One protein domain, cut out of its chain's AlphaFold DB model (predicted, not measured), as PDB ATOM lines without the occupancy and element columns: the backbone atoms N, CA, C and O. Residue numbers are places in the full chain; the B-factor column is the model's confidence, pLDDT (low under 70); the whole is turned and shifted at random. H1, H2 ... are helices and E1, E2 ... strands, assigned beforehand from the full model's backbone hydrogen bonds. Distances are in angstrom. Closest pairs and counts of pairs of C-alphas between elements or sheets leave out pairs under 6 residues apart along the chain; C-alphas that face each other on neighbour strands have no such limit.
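What this domain is: This is residues 49 to 148 of the 244 residues of the protein "Transcriptional regulator" of Clostridium sporogenes (UniProt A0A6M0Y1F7). One twisted sheet folds over on itself like a V: at the sharp bends of E2 and E7, the far part of E2 with E3 and E4 makes one wall, and the near part of E2 with E1, E8, E5 and most of E7 makes the other. H1 packs on E5 and on the ends of E2 and E3 near the open side of the V, while residues 104 to 111, which include E6, stick out. The 100 printed residues run E1 E2 E3 E4 E5 E6 H1 E7 E8, one named helix and eight named strands, mostly strand. The branched sheet is mixed, with E5 and E8 parallel and its other neighbour pairs antiparallel. The whole is compact, with a radius of gyration of the C-alphas of 13.7 A and spans of 35 by 34 by 25 A.

How they stand to each other: Start at E1, residues 50 to 56, and E2, residues 59 to 73, a hairpin with N 52 and O 63 at 2.9 A. E2 bends by 89 degrees at residue 66. Look next at E3, residues 76 to 81, and E4, residues 84 to 90; E1 to E4 form a meander, each strand the antiparallel neighbour of the one before, with N 71 and O 78 at 2.8 A and N 79 and O 87 at 2.9 A. E1 and E3 lie on one side of E2, and E7, residues 128 to 139, lies on the other, with N 64 and O 134 at 2.8 A. E7 bends by 90 degrees at residue 131 and makes a hairpin with E8, residues 142 to 148, where N 135 and O 146 are 2.9 A apart. E5, residues 97 to 101, is parallel to E8, with N 100 and O 147 at 2.8 A. H1, residues 110 to 121, is on the sheet; its closest C-alphas to E5 are Asn 117 and Ile 99, 6.1 A apart. Every O i to N i+4 pair in H1 is within hydrogen-bond range. E6, residues 107 to 109, pairs with no named strand.

Where its parts are: Find C-alpha 50 at (47.496, 84.726, 292.455), where E1 begins; it runs 18.3 A. E2 covers 33.3 A, E3 16.9 A, E4 18.3 A, E5 12.4 A and E6 7.0 A. H1 starts at C-alpha 110, (55.572, 111.902, 279.785), and runs 16.4 A. E7 covers 27.8 A, and E8 covers 20.0 A to C-alpha 148 at (50.972, 97.098, 285.971).

The domain as a whole: The two C-alphas farthest apart are those of Lys 58 and Asn 125, 39.0 A. The printed part has no cut, and no link is long. Look for pLDDT under 70 at residue 58 and residues 91 to 97; the mean of the printed part is 83.1.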
ATOM      1  N   PRO A  49      47.595  86.714 296.894       89.25
ATOM      2  CA  PRO A  49      47.600  87.017 295.468       89.25
ATOM      3  C   PRO A  49      47.709  85.731 294.648       89.25
ATOM      4  O   PRO A  49      48.329  84.751 295.075       89.25
ATOM      5  N   SER A  50      47.155  85.752 293.438       92.06
ATOM      6  CA  SER A  50      47.496  84.726 292.455       92.06
ATOM      7  C   SER A  50      48.915  84.986 291.958       92.06
ATOM      8  O   SER A  50      49.286  86.143 291.748       92.06
ATOM      9  N   LYS A  51      49.729  83.943 291.791       92.75
ATOM     10  CA  LYS A  51      51.106  84.093 291.313       92.75
ATOM     11  C   LYS A  51      51.507  83.002 290.338       92.75
ATOM     12  O   LYS A  51      51.144  81.842 290.514       92.75
ATOM     13  N   GLN A  52      52.312  83.377 289.353       91.69
ATOM     14  CA  GLN A  52      52.871  82.468 288.363       91.69
ATOM     15  C   GLN A  52      54.324  82.840 288.086       91.69
ATOM     16  O   GLN A  52      54.631  83.991 287.769       91.69
ATOM     17  N   THR A  53      55.217  81.857 288.167       89.38
ATOM     18  CA  THR A  53      56.593  82.008 287.689       89.38
ATOM     19  C   THR A  53      56.634  81.709 286.201       89.38
ATOM     20  O   THR A  53      56.116  80.691 285.741       89.38
ATOM     21  N   GLN A  54      57.236  82.612 285.441       86.88
ATOM     22  CA  GLN A  54      57.349  82.531 283.995       86.88
ATOM     23  C   GLN A  54      58.817  82.604 283.605       86.88
ATOM     24  O   GLN A  54      59.553  83.466 284.089       86.88
ATOM     25  N   LYS A  55      59.219  81.738 282.675       81.06
ATOM     26  CA  LYS A  55      60.496  81.877 281.980       81.06
ATOM     27  C   LYS A  55      60.347  82.936 280.904       81.06
ATOM     28  O   LYS A  55      59.737  82.703 279.858       81.06
ATOM     29  N   ILE A  56      60.891  84.114 281.170       75.31
ATOM     30  CA  ILE A  56      61.026  85.159 280.164       75.31
ATOM     31  C   ILE A  56      62.436  85.036 279.621       75.31
ATOM     32  O   ILE A  56      63.400  85.559 280.175       75.31
ATOM     33  N   TYR A  57      62.538  84.263 278.543       71.12
ATOM     34  CA  TYR A  57      63.810  83.926 277.921       71.12
ATOM     35  C   TYR A  57      64.768  83.239 278.919       71.12
ATOM     36  O   TYR A  57      64.437  82.166 279.424       71.12
ATOM     37  N   LYS A  58      65.936  83.832 279.208       69.75
ATOM     38  CA  LYS A  58      66.980  83.282 280.096       69.75
ATOM     39  C   LYS A  58      66.724  83.499 281.595       69.75
ATOM     40  O   LYS A  58      67.522  83.032 282.400       69.75
ATOM     41  N   ASN A  59      65.660  84.208 281.978       72.12
ATOM     42  CA  ASN A  59      65.407  84.591 283.366       72.12
ATOM     43  C   ASN A  59      64.015  84.171 283.847       72.12
ATOM     44  O   ASN A  59      63.042  84.192 283.090       72.12
ATOM     45  N   ASP A  60      63.923  83.864 285.138       80.56
ATOM     46  CA  ASP A  60      62.652  83.640 285.816       80.56
ATOM     47  C   ASP A  60      62.089  84.966 286.335       80.56
ATOM     48  O   ASP A  60      62.775  85.751 286.999       80.56
ATOM     49  N   ILE A  61      60.812  85.206 286.054       84.12
ATOM     50  CA  ILE A  61      60.036  86.314 286.610       84.12
ATOM     51  C   ILE A  61      58.836  85.735 287.346       84.12
ATOM     52  O   ILE A  61      58.093  84.924 286.798       84.12
ATOM     53  N   THR A  62      58.635  86.166 288.592       89.12
ATOM     54  CA  THR A  62      57.404  85.859 289.329       89.12
ATOM     55  C   THR A  62      56.424  87.007 289.154       89.12
ATOM     56  O   THR A  62      56.728  88.155 289.490       89.12
ATOM     57  N   VAL A  63      55.258  86.672 288.618       91.12
ATOM     58  CA  VAL A  63      54.149  87.583 288.359       91.12
ATOM     59  C   VAL A  63      53.089  87.365 289.420       91.12
ATOM     60  O   VAL A  63      52.653  86.235 289.619       91.12
ATOM     61  N   TYR A  64      52.662  88.437 290.065       93.62
ATOM     62  CA  TYR A  64      51.620  88.453 291.084       93.62
ATOM     63  C   TYR A  64      50.414  89.211 290.540       93.62
ATOM     64  O   TYR A  64      50.602  90.191 289.826       93.62
ATOM     65  N   LYS A  65      49.201  88.791 290.895       94.75
ATOM     66  CA  LYS A  65      47.941  89.448 290.539       94.75
ATOM     67  C   LYS A  65      47.045  89.567 291.769       94.75
ATOM     68  O   LYS A  65      46.775  88.565 292.438       94.75
ATOM     69  N   GLY A  66      46.569  90.777 292.041       93.56
ATOM     70  CA  GLY A  66      45.684  91.079 293.164       93.56
ATOM     71  C   GLY A  66      45.396  92.572 293.293       93.56
ATOM     72  O   GLY A  66      45.765  93.363 292.431       93.56
ATOM     73  N   ASP A  67      44.741  92.967 294.376       93.38
ATOM     74  CA  ASP A  67      44.530  94.373 294.705       93.38
ATOM     75  C   ASP A  67      45.810  94.919 295.358       93.38
ATOM     76  O   ASP A  67      46.310  94.349 296.327       93.38
ATOM     77  N   ALA A  68      46.380  96.002 294.825       91.81
ATOM     78  CA  ALA A  68      47.574  96.605 295.407       91.81
ATOM     79  C   ALA A  68      47.208  97.638 296.471       91.81
ATOM     80  O   ALA A  68      46.464  98.575 296.187       91.81
ATOM     81  N   LYS A  69      47.779  97.508 297.668       92.00
ATOM     82  CA  LYS A  69      47.689  98.501 298.746       92.00
ATOM     83  C   LYS A  69      49.020  99.232 298.842       92.00
ATOM     84  O   LYS A  69      50.068  98.590 298.932       92.00
ATOM     85  N   VAL A  70      48.976 100.561 298.814       88.25
ATOM     86  CA  VAL A  70      50.170 101.400 298.941       88.25
ATOM     87  C   VAL A  70      50.114 102.154 300.261       88.25
ATOM     88  O   VAL A  70      49.232 102.981 300.484       88.25
ATOM     89  N   ASP A  71      51.084 101.872 301.125       87.25
ATOM     90  CA  ASP A  71      51.275 102.551 302.397       87.25
ATOM     91  C   ASP A  71      52.443 103.531 302.247       87.25
ATOM     92  O   ASP A  71      53.619 103.147 302.224       87.25
ATOM     93  N   TYR A  72      52.101 104.809 302.099       84.56
ATOM     94  CA  TYR A  72      53.057 105.901 301.982       84.56
ATOM     95  C   TYR A  72      53.159 106.671 303.296       84.56
ATOM     96  O   TYR A  72      52.172 107.202 303.807       84.56
ATOM     97  N   ILE A  73      54.382 106.787 303.804       84.50
ATOM     98  CA  ILE A  73      54.764 107.767 304.821       84.50
ATOM     99  C   ILE A  73      55.906 108.613 304.260       84.50
ATOM    100  O   ILE A  73      56.597 108.190 303.337       84.50
ATOM    101  N   LYS A  74      56.143 109.801 304.823       79.06
ATOM    102  CA  LYS A  74      57.118 110.787 304.310       79.06
ATOM    103  C   LYS A  74      58.533 110.236 304.056       79.06
ATOM    104  O   LYS A  74      59.287 110.855 303.320       79.06
ATOM    105  N   GLU A  75      58.899 109.114 304.671       79.94
ATOM    106  CA  GLU A  75      60.239 108.522 304.593       79.94
ATOM    107  C   GLU A  75      60.285 107.175 303.856       79.94
ATOM    108  O   GLU A  75      61.372 106.673 303.551       79.94
ATOM    109  N   LYS A  76      59.126 106.559 303.601       83.75
ATOM    110  CA  LYS A  76      59.027 105.159 303.186       83.75
ATOM    111  C   LYS A  76      57.762 104.904 302.375       83.75
ATOM    112  O   LYS A  76      56.676 105.346 302.739       83.75
ATOM    113  N   THR A  77      57.906 104.103 301.327       85.19
ATOM    114  CA  THR A  77      56.787 103.537 300.571       85.19
ATOM    115  C   THR A  77      56.801 102.022 300.725       85.19
ATOM    116  O   THR A  77      57.825 101.376 300.490       85.19
ATOM    117  N   THR A  78      55.657 101.453 301.096       88.81
ATOM    118  CA  THR A  78      55.439 100.002 301.114       88.81
ATOM    119  C   THR A  78      54.305  99.659 300.162       88.81
ATOM    120  O   THR A  78      53.265 100.313 300.183       88.81
ATOM    121  N   ILE A  79      54.501  98.649 299.319       90.06
ATOM    122  CA  ILE A  79      53.479  98.173 298.387       90.06
ATOM    123  C   ILE A  79      53.215  96.706 298.667       90.06
ATOM    124  O   ILE A  79      54.130  95.877 298.625       90.06
ATOM    125  N   HIS A  80      51.948  96.396 298.894       92.12
ATOM    126  CA  HIS A  80      51.434  95.045 299.024       92.12
ATOM    127  C   HIS A  80      50.569  94.706 297.812       92.12
ATOM    128  O   HIS A  80      49.916  95.590 297.264       92.12
ATOM    129  N   VAL A  81      50.547  93.438 297.408       92.25
ATOM    130  CA  VAL A  81      49.524  92.892 296.505       92.25
ATOM    131  C   VAL A  81      48.763  91.827 297.278       92.25
ATOM    132  O   VAL A  81      49.313  90.784 297.637       92.25
ATOM    133  N   ASN A  82      47.503  92.133 297.576       91.75
ATOM    134  CA  ASN A  82      46.752  91.554 298.681       91.75
ATOM    135  C   ASN A  82      47.620  91.501 299.960       91.75
ATOM    136  O   ASN A  82      48.113  92.541 300.392       91.75
ATOM    137  N   ASN A  83      47.850  90.321 300.543       88.56
ATOM    138  CA  ASN A  83      48.667  90.157 301.750       88.56
ATOM    139  C   ASN A  83      50.184  89.993 301.511       88.56
ATOM    140  O   ASN A  83      50.944  89.921 302.477       88.56
ATOM    141  N   GLU A  84      50.655  89.940 300.261       90.75
ATOM    142  CA  GLU A  84      52.084  89.774 299.963       90.75
ATOM    143  C   GLU A  84      52.775  91.141 299.880       90.75
ATOM    144  O   GLU A  84      52.414  91.986 299.054       90.75
ATOM    145  N   LYS A  85      53.818  91.354 300.688       91.00
ATOM    146  CA  LYS A  85      54.661  92.554 300.592       91.00
ATOM    147  C   LYS A  85      55.569  92.467 299.368       91.00
ATOM    148  O   LYS A  85      56.534  91.703 299.346       91.00
ATOM    149  N   MET A  86      55.286  93.296 298.369       88.19
ATOM    150  CA  MET A  86      56.042  93.342 297.119       88.19
ATOM    151  C   MET A  86      57.277  94.215 297.242       88.19
ATOM    152  O   MET A  86      58.375  93.782 296.898       88.19
ATOM    153  N   LEU A  87      57.097  95.433 297.745       86.44
ATOM    154  CA  LEU A  87      58.148  96.432 297.840       86.44
ATOM    155  C   LEU A  87      58.118  97.083 299.213       86.44
ATOM    156  O   LEU A  87      57.062  97.434 299.730       86.44
ATOM    157  N   GLU A  88      59.305  97.307 299.747       85.38
ATOM    158  CA  GLU A  88      59.538  98.217 300.847       85.38
ATOM    159  C   GLU A  88      60.759  99.054 300.486       85.38
ATOM    160  O   GLU A  88      61.829  98.493 300.252       85.38
ATOM    161  N   ALA A  89      60.594 100.369 300.385       78.81
ATOM    162  CA  ALA A  89      61.688 101.246 300.010       78.81
ATOM    163  C   ALA A  89      61.684 102.535 300.821       78.81
ATOM    164  O   ALA A  89      60.652 103.198 300.971       78.81
ATOM    165  N   THR A  90      62.862 102.897 301.319       75.81
ATOM    166  CA  THR A  90      63.093 104.195 301.942       75.81
ATOM    167  C   THR A  90      63.337 105.242 300.853       75.81
ATOM    168  O   THR A  90      63.963 104.965 299.827       75.81
ATOM    169  N   HIS A  91      62.859 106.474 301.048       68.81
ATOM    170  CA  HIS A  91      63.082 107.548 300.063       68.81
ATOM    171  C   HIS A  91      64.542 108.010 300.004       68.81
ATOM    172  O   HIS A  91      64.921 108.707 299.072       68.81
ATOM    173  N   LYS A  92      65.371 107.609 300.977       57.84
ATOM    174  CA  LYS A  92      66.809 107.910 301.015       57.84
ATOM    175  C   LYS A  92      67.632 107.001 300.103       57.84
ATOM    176  O   LYS A  92      68.626 107.450 299.547       57.84
ATOM    177  N   GLU A  93      67.236 105.741 299.955       54.88
ATOM    178  CA  GLU A  93      68.023 104.751 299.206       54.88
ATOM    179  C   GLU A  93      67.740 104.785 297.704       54.88
ATOM    180  O   GLU A  93      68.561 104.318 296.912       54.88
ATOM    181  N   GLY A  94      66.603 105.368 297.305       53.62
ATOM    182  CA  GLY A  94      66.107 105.295 295.938       53.62
ATOM    183  C   GLY A  94      65.774 103.851 295.550       53.62
ATOM    184  O   GLY A  94      66.425 102.884 295.938       53.62
ATOM    185  N   PHE A  95      64.734 103.660 294.753       59.66
ATOM    186  CA  PHE A  95      64.413 102.335 294.233       59.66
ATOM    187  C   PHE A  95      64.079 102.432 292.757       59.66
ATOM    188  O   PHE A  95      63.522 103.422 292.291       59.66
ATOM    189  N   VAL A  96      64.455 101.396 292.010       56.62
ATOM    190  CA  VAL A  96      64.164 101.313 290.580       56.62
ATOM    191  C   VAL A  96      62.882 100.514 290.419       56.62
ATOM    192  O   VAL A  96      62.876  99.290 290.573       56.62
ATOM    193  N   THR A  97      61.803 101.223 290.112       66.94
ATOM    194  CA  THR A  97      60.518 100.636 289.742       66.94
ATOM    195  C   THR A  97      60.114 101.121 288.357       66.94
ATOM    196  O   THR A  97      60.281 102.297 288.040       66.94
ATOM    197  N   GLU A  98      59.561 100.228 287.545       74.56
ATOM    198  CA  GLU A  98      58.768 100.612 286.375       74.56
ATOM    199  C   GLU A  98      57.291 100.543 286.776       74.56
ATOM    200  O   GLU A  98      56.869  99.649 287.511       74.56
ATOM    201  N   ILE A  99      56.507 101.538 286.384       80.06
ATOM    202  CA  ILE A  99      55.084 101.610 286.707       80.06
ATOM    203  C   ILE A  99      54.344 101.842 285.397       80.06
ATOM    204  O   ILE A  99      54.679 102.750 284.639       80.06
ATOM    205  N   ILE A 100      53.360 100.986 285.135       80.44
ATOM    206  CA  ILE A 100      52.573 100.944 283.906       80.44
ATOM    207  C   ILE A 100      51.100 100.979 284.318       80.44
ATOM    208  O   ILE A 100      50.417  99.955 284.389       80.44
ATOM    209  N   ILE A 101      50.601 102.167 284.650       85.19
ATOM    210  CA  ILE A 101      49.179 102.370 284.943       85.19
ATOM    211  C   ILE A 101      48.477 102.725 283.640       85.19
ATOM    212  O   ILE A 101      48.819 103.738 283.034       85.19
ATOM    213  N   SER A 102      47.494 101.923 283.208       85.06
ATOM    214  CA  SER A 102      46.688 102.320 282.056       85.06
ATOM    215  C   SER A 102      45.939 103.615 282.370       85.06
ATOM    216  O   SER A 102      45.164 103.648 283.331       85.06
ATOM    217  N   PRO A 103      46.120 104.647 281.541       87.44
ATOM    218  CA  PRO A 103      45.387 105.893 281.651       87.44
ATOM    219  C   PRO A 103      43.959 105.769 281.105       87.44
ATOM    220  O   PRO A 103      43.619 104.869 280.327       87.44
ATOM    221  N   ASP A 104      43.137 106.762 281.433       86.88
ATOM    222  CA  ASP A 104      41.783 106.914 280.892       86.88
ATOM    223  C   ASP A 104      41.762 107.524 279.479       86.88
ATOM    224  O   ASP A 104      40.696 107.836 278.956       86.88
ATOM    225  N   LYS A 105      42.910 107.611 278.795       92.25
ATOM    226  CA  LYS A 105      43.042 108.061 277.396       92.25
ATOM    227  C   LYS A 105      44.087 107.246 276.632       92.25
ATOM    228  O   LYS A 105      44.948 106.638 277.243       92.25
ATOM    229  N   GLU A 106      44.033 107.211 275.304       93.50
ATOM    230  CA  GLU A 106      44.953 106.371 274.508       93.50
ATOM    231  C   GLU A 106      46.357 106.959 274.371       93.50
ATOM    232  O   GLU A 106      47.315 106.224 274.149       93.50
ATOM    233  N   ILE A 107      46.498 108.278 274.501       94.88
ATOM    234  CA  ILE A 107      47.777 108.976 274.383       94.88
ATOM    235  C   ILE A 107      47.930 109.917 275.574       94.88
ATOM    236  O   ILE A 107      47.056 110.750 275.826       94.88
ATOM    237  N   ILE A 108      49.038 109.784 276.300       93.00
ATOM    238  CA  ILE A 108      49.423 110.635 277.430       93.00
ATOM    239  C   ILE A 108      50.807 111.237 277.188       93.00
ATOM    240  O   ILE A 108      51.649 110.649 276.508       93.00
ATOM    241  N   SER A 109      51.066 112.402 277.773       90.44
ATOM    242  CA  SER A 109      52.426 112.946 277.836       90.44
ATOM    243  C   SER A 109      53.289 112.207 278.869       90.44
ATOM    244  O   SER A 109      52.780 111.552 279.785       90.44
ATOM    245  N   SER A 110      54.612 112.343 278.761       87.25
ATOM    246  CA  SER A 110      55.572 111.902 279.785       87.25
ATOM    247  C   SER A 110      55.266 112.493 281.164       87.25
ATOM    248  O   SER A 110      55.371 111.784 282.165       87.25
ATOM    249  N   LYS A 111      54.841 113.759 281.216       86.88
ATOM    250  CA  LYS A 111      54.430 114.441 282.447       86.88
ATOM    251  C   LYS A 111      53.208 113.786 283.086       86.88
ATOM    252  O   LYS A 111      53.240 113.453 284.263       86.88
ATOM    253  N   GLU A 112      52.165 113.519 282.305       89.00
ATOM    254  CA  GLU A 112      50.967 112.839 282.814       89.00
ATOM    255  C   GLU A 112      51.264 111.409 283.271       89.00
ATOM    256  O   GLU A 112      50.729 110.956 284.282       89.00
ATOM    257  N   ASN A 113      52.159 110.705 282.574       88.12
ATOM    258  CA  ASN A 113      52.639 109.404 283.028       88.12
ATOM    259  C   ASN A 113      53.370 109.503 284.377       88.12
ATOM    260  O   ASN A 113      53.175 108.669 285.260       88.12
ATOM    261  N   MET A 114      54.201 110.533 284.555       84.38
ATOM    262  CA  MET A 114      54.881 110.793 285.823       84.38
ATOM    263  C   MET A 114      53.879 111.102 286.942       84.38
ATOM    264  O   MET A 114      54.027 110.569 288.040       84.38
ATOM    265  N   ASP A 115      52.833 111.879 286.659       85.19
ATOM    266  CA  ASP A 115      51.772 112.179 287.623       85.19
ATOM    267  C   ASP A 115      51.021 110.911 288.059       85.19
ATOM    268  O   ASP A 115      50.781 110.726 289.255       85.19
ATOM    269  N   LEU A 116      50.706 109.997 287.133       86.19
ATOM    270  CA  LEU A 116      50.110 108.691 287.458       86.19
ATOM    271  C   LEU A 116      51.038 107.839 288.333       86.19
ATOM    272  O   LEU A 116      50.597 107.245 289.320       86.19
ATOM    273  N   ASN A 117      52.332 107.818 288.015       85.50
ATOM    274  CA  ASN A 117      53.326 107.088 288.797       85.50
ATOM    275  C   ASN A 117      53.448 107.650 290.220       85.50
ATOM    276  O   ASN A 117      53.502 106.885 291.184       85.50
ATOM    277  N   VAL A 118      53.442 108.977 290.366       83.12
ATOM    278  CA  VAL A 118      53.441 109.646 291.675       83.12
ATOM    279  C   VAL A 118      52.163 109.322 292.441       83.12
ATOM    280  O   VAL A 118      52.248 108.980 293.621       83.12
ATOM    281  N   GLN A 119      50.991 109.377 291.799       85.12
ATOM    282  CA  GLN A 119      49.719 109.031 292.442       85.12
ATOM    283  C   GLN A 119      49.737 107.607 293.000       85.12
ATOM    284  O   GLN A 119      49.374 107.408 294.159       85.12
ATOM    285  N   PHE A 120      50.240 106.646 292.224       85.94
ATOM    286  CA  PHE A 120      50.401 105.268 292.676       85.94
ATOM    287  C   PHE A 120      51.365 105.163 293.866       85.94
ATOM    288  O   PHE A 120      50.980 104.668 294.922       85.94
ATOM    289  N   LEU A 121      52.592 105.685 293.745       84.50
ATOM    290  CA  LEU A 121      53.644 105.546 294.767       84.50
ATOM    291  C   LEU A 121      53.361 106.274 296.083       84.50
ATOM    292  O   LEU A 121      53.940 105.927 297.116       84.50
ATOM    293  N   THR A 122      52.516 107.300 296.040       82.69
ATOM    294  CA  THR A 122      52.135 108.098 297.212       82.69
ATOM    295  C   THR A 122      50.733 107.779 297.718       82.69
ATOM    296  O   THR A 122      50.282 108.411 298.671       82.69
ATOM    297  N   ALA A 123      50.038 106.815 297.095       80.56
ATOM    298  CA  ALA A 123      48.630 106.522 297.358       80.56
ATOM    299  C   ALA A 123      47.736 107.778 297.299       80.56
ATOM    300  O   ALA A 123      46.735 107.893 298.017       80.56
ATOM    301  N   LYS A 124      48.118 108.772 296.484       75.25
ATOM    302  CA  LYS A 124      47.395 110.041 296.395       75.25
ATOM    303  C   LYS A 124      46.017 109.753 295.813       75.25
ATOM    304  O   LYS A 124      45.910 109.161 294.745       75.25
ATOM    305  N   ASN A 125      44.973 110.177 296.519       72.75
ATOM    306  CA  ASN A 125      43.557 109.980 296.178       72.75
ATOM    307  C   ASN A 125      43.032 108.532 296.274       72.75
ATOM    308  O   ASN A 125      41.820 108.349 296.330       72.75
ATOM    309  N   GLN A 126      43.893 107.510 296.323       76.12
ATOM    310  CA  GLN A 126      43.469 106.110 296.360       76.12
ATOM    311  C   GLN A 126      44.498 105.236 297.084       76.12
ATOM    312  O   GLN A 126      45.662 105.175 296.699       76.12
ATOM    313  N   LYS A 127      44.050 104.515 298.120       74.88
ATOM    314  CA  LYS A 127      44.905 103.596 298.898       74.88
ATOM    315  C   LYS A 127      44.993 102.187 298.316       74.88
ATOM    316  O   LYS A 127      45.964 101.483 298.582       74.88
ATOM    317  N   VAL A 128      43.980 101.774 297.551       83.81
ATOM    318  CA  VAL A 128      43.863 100.418 297.002       83.81
ATOM    319  C   VAL A 128      43.610 100.474 295.502       83.81
ATOM    320  O   VAL A 128      42.583 100.994 295.072       83.81
ATOM    321  N   PHE A 129      44.509  99.897 294.712       88.94
ATOM    322  CA  PHE A 129      44.430  99.794 293.258       88.94
ATOM    323  C   PHE A 129      43.986  98.383 292.869       88.94
ATOM    324  O   PHE A 129      44.708  97.414 293.092       88.94
ATOM    325  N   LYS A 130      42.788  98.257 292.295       90.00
ATOM    326  CA  LYS A 130      42.207  96.947 291.969       90.00
ATOM    327  C   LYS A 130      42.895  96.286 290.771       90.00
ATOM    328  O   LYS A 130      43.258  96.983 289.823       90.00
ATOM    329  N   ASN A 131      42.966  94.951 290.780       88.31
ATOM    330  CA  ASN A 131      43.433  94.118 289.654       88.31
ATOM    331  C   ASN A 131      44.836  94.469 289.126       88.31
ATOM    332  O   ASN A 131      45.097  94.451 287.922       88.31
ATOM    333  N   MET A 132      45.741  94.784 290.040       91.81
ATOM    334  CA  MET A 132      47.136  95.073 289.756       91.81
ATOM    335  C   MET A 132      47.927  93.795 289.498       91.81
ATOM    336  O   MET A 132      47.783  92.801 290.212       91.81
ATOM    337  N   TYR A 133      48.839  93.863 288.531       92.38
ATOM    338  CA  TYR A 133      49.949  92.928 288.440       92.38
ATOM    339  C   TYR A 133      51.203  93.537 289.054       92.38
ATOM    340  O   TYR A 133      51.472  94.727 288.880       92.38
ATOM    341  N   ALA A 134      51.995  92.717 289.732       91.31
ATOM    342  CA  ALA A 134      53.313  93.100 290.209       91.31
ATOM    343  C   ALA A 134      54.353  92.055 289.822       91.31
ATOM    344  O   ALA A 134      54.089  90.853 289.824       91.31
ATOM    345  N   PHE A 135      55.551  92.528 289.508       85.38
ATOM    346  CA  PHE A 135      56.660  91.709 289.040       85.38
ATOM    347  C   PHE A 135      57.833  91.959 289.958       85.38
ATOM    348  O   PHE A 135      58.205  93.109 290.197       85.38
ATOM    349  N   LYS A 136      58.417  90.880 290.467       80.50
ATOM    350  CA  LYS A 136      59.657  90.933 291.232       80.50
ATOM    351  C   LYS A 136      60.714  90.162 290.463       80.50
ATOM    352  O   LYS A 136      60.611  88.945 290.317       80.50
ATOM    353  N   GLN A 137      61.722  90.877 289.978       76.38
ATOM    354  CA  GLN A 137      62.823  90.293 289.219       76.38
ATOM    355  C   GLN A 137      64.144  90.530 289.944       76.38
ATOM    356  O   GLN A 137      64.471  91.663 290.300       76.38
ATOM    357  N   LYS A 138      64.924  89.467 290.156       74.62
ATOM    358  CA  LYS A 138      66.271  89.575 290.727       74.62
ATOM    359  C   LYS A 138      67.249  90.093 289.664       74.62
ATOM    360  O   LYS A 138      67.281  89.586 288.545       74.62
ATOM    361  N   LYS A 139      68.054  91.095 290.016       70.56
ATOM    362  CA  LYS A 139      69.109  91.695 289.188       70.56
ATOM    363  C   LYS A 139      70.389  91.824 290.021       70.56
ATOM    364  O   LYS A 139      70.595  92.830 290.702       70.56
ATOM    365  N   GLY A 140      71.235  90.795 289.970       72.44
ATOM    366  CA  GLY A 140      72.376  90.668 290.883       72.44
ATOM    367  C   GLY A 140      71.888  90.619 292.332       72.44
ATOM    368  O   GLY A 140      71.010  89.817 292.657       72.44
ATOM    369  N   ASP A 141      72.389  91.533 293.163       70.25
ATOM    370  CA  ASP A 141      72.005  91.655 294.579       70.25
ATOM    371  C   ASP A 141      70.771  92.538 294.812       70.25
ATOM    372  O   ASP A 141      70.298  92.677 295.939       70.25
ATOM    373  N   LYS A 142      70.227  93.150 293.754       71.31
ATOM    374  CA  LYS A 142      69.058  94.036 293.830       71.31
ATOM    375  C   LYS A 142      67.834  93.390 293.192       71.31
ATOM    376  O   LYS A 142      67.938  92.447 292.411       71.31
ATOM    377  N   TYR A 143      66.661  93.936 293.493       74.44
ATOM    378  CA  TYR A 143      65.421  93.599 292.800       74.44
ATOM    379  C   TYR A 143      64.958  94.775 291.944       74.44
ATOM    380  O   TYR A 143      65.059  95.931 292.358       74.44
ATOM    381  N   ARG A 144      64.441  94.469 290.754       76.25
ATOM    382  CA  ARG A 144      63.601  95.374 289.971       76.25
ATOM    383  C   ARG A 144      62.147  95.021 290.246       76.25
ATOM    384  O   ARG A 144      61.792  93.840 290.287       76.25
ATOM    385  N   TYR A 145      61.335  96.058 290.395       81.12
ATOM    386  CA  TYR A 145      59.900  95.929 290.568       81.12
ATOM    387  C   TYR A 145      59.176  96.567 289.394       81.12
ATOM    388  O   TYR A 145      59.569  97.637 288.929       81.12
ATOM    389  N   ILE A 146      58.135  95.899 288.916       86.00
ATOM    390  CA  ILE A 146      57.227  96.462 287.923       86.00
ATOM    391  C   ILE A 146      55.818  96.373 288.495       86.00
ATOM    392  O   ILE A 146      55.464  95.354 289.088       86.00
ATOM    393  N   PHE A 147      55.021  97.422 288.330       89.69
ATOM    394  CA  PHE A 147      53.613  97.447 288.724       89.69
ATOM    395  C   PHE A 147      52.762  97.801 287.510       89.69
ATOM    396  O   PHE A 147      53.031  98.797 286.845       89.69
ATOM    397  N   ILE A 148      51.754  96.984 287.203       90.94
ATOM    398  CA  ILE A 148      50.972  97.098 285.971       90.94
ATOM    399  C   ILE A 148      49.469  97.074 286.262       90.94
ATOM    400  O   ILE A 148      48.954  96.086 286.782       90.94
TER     401      ILE A 148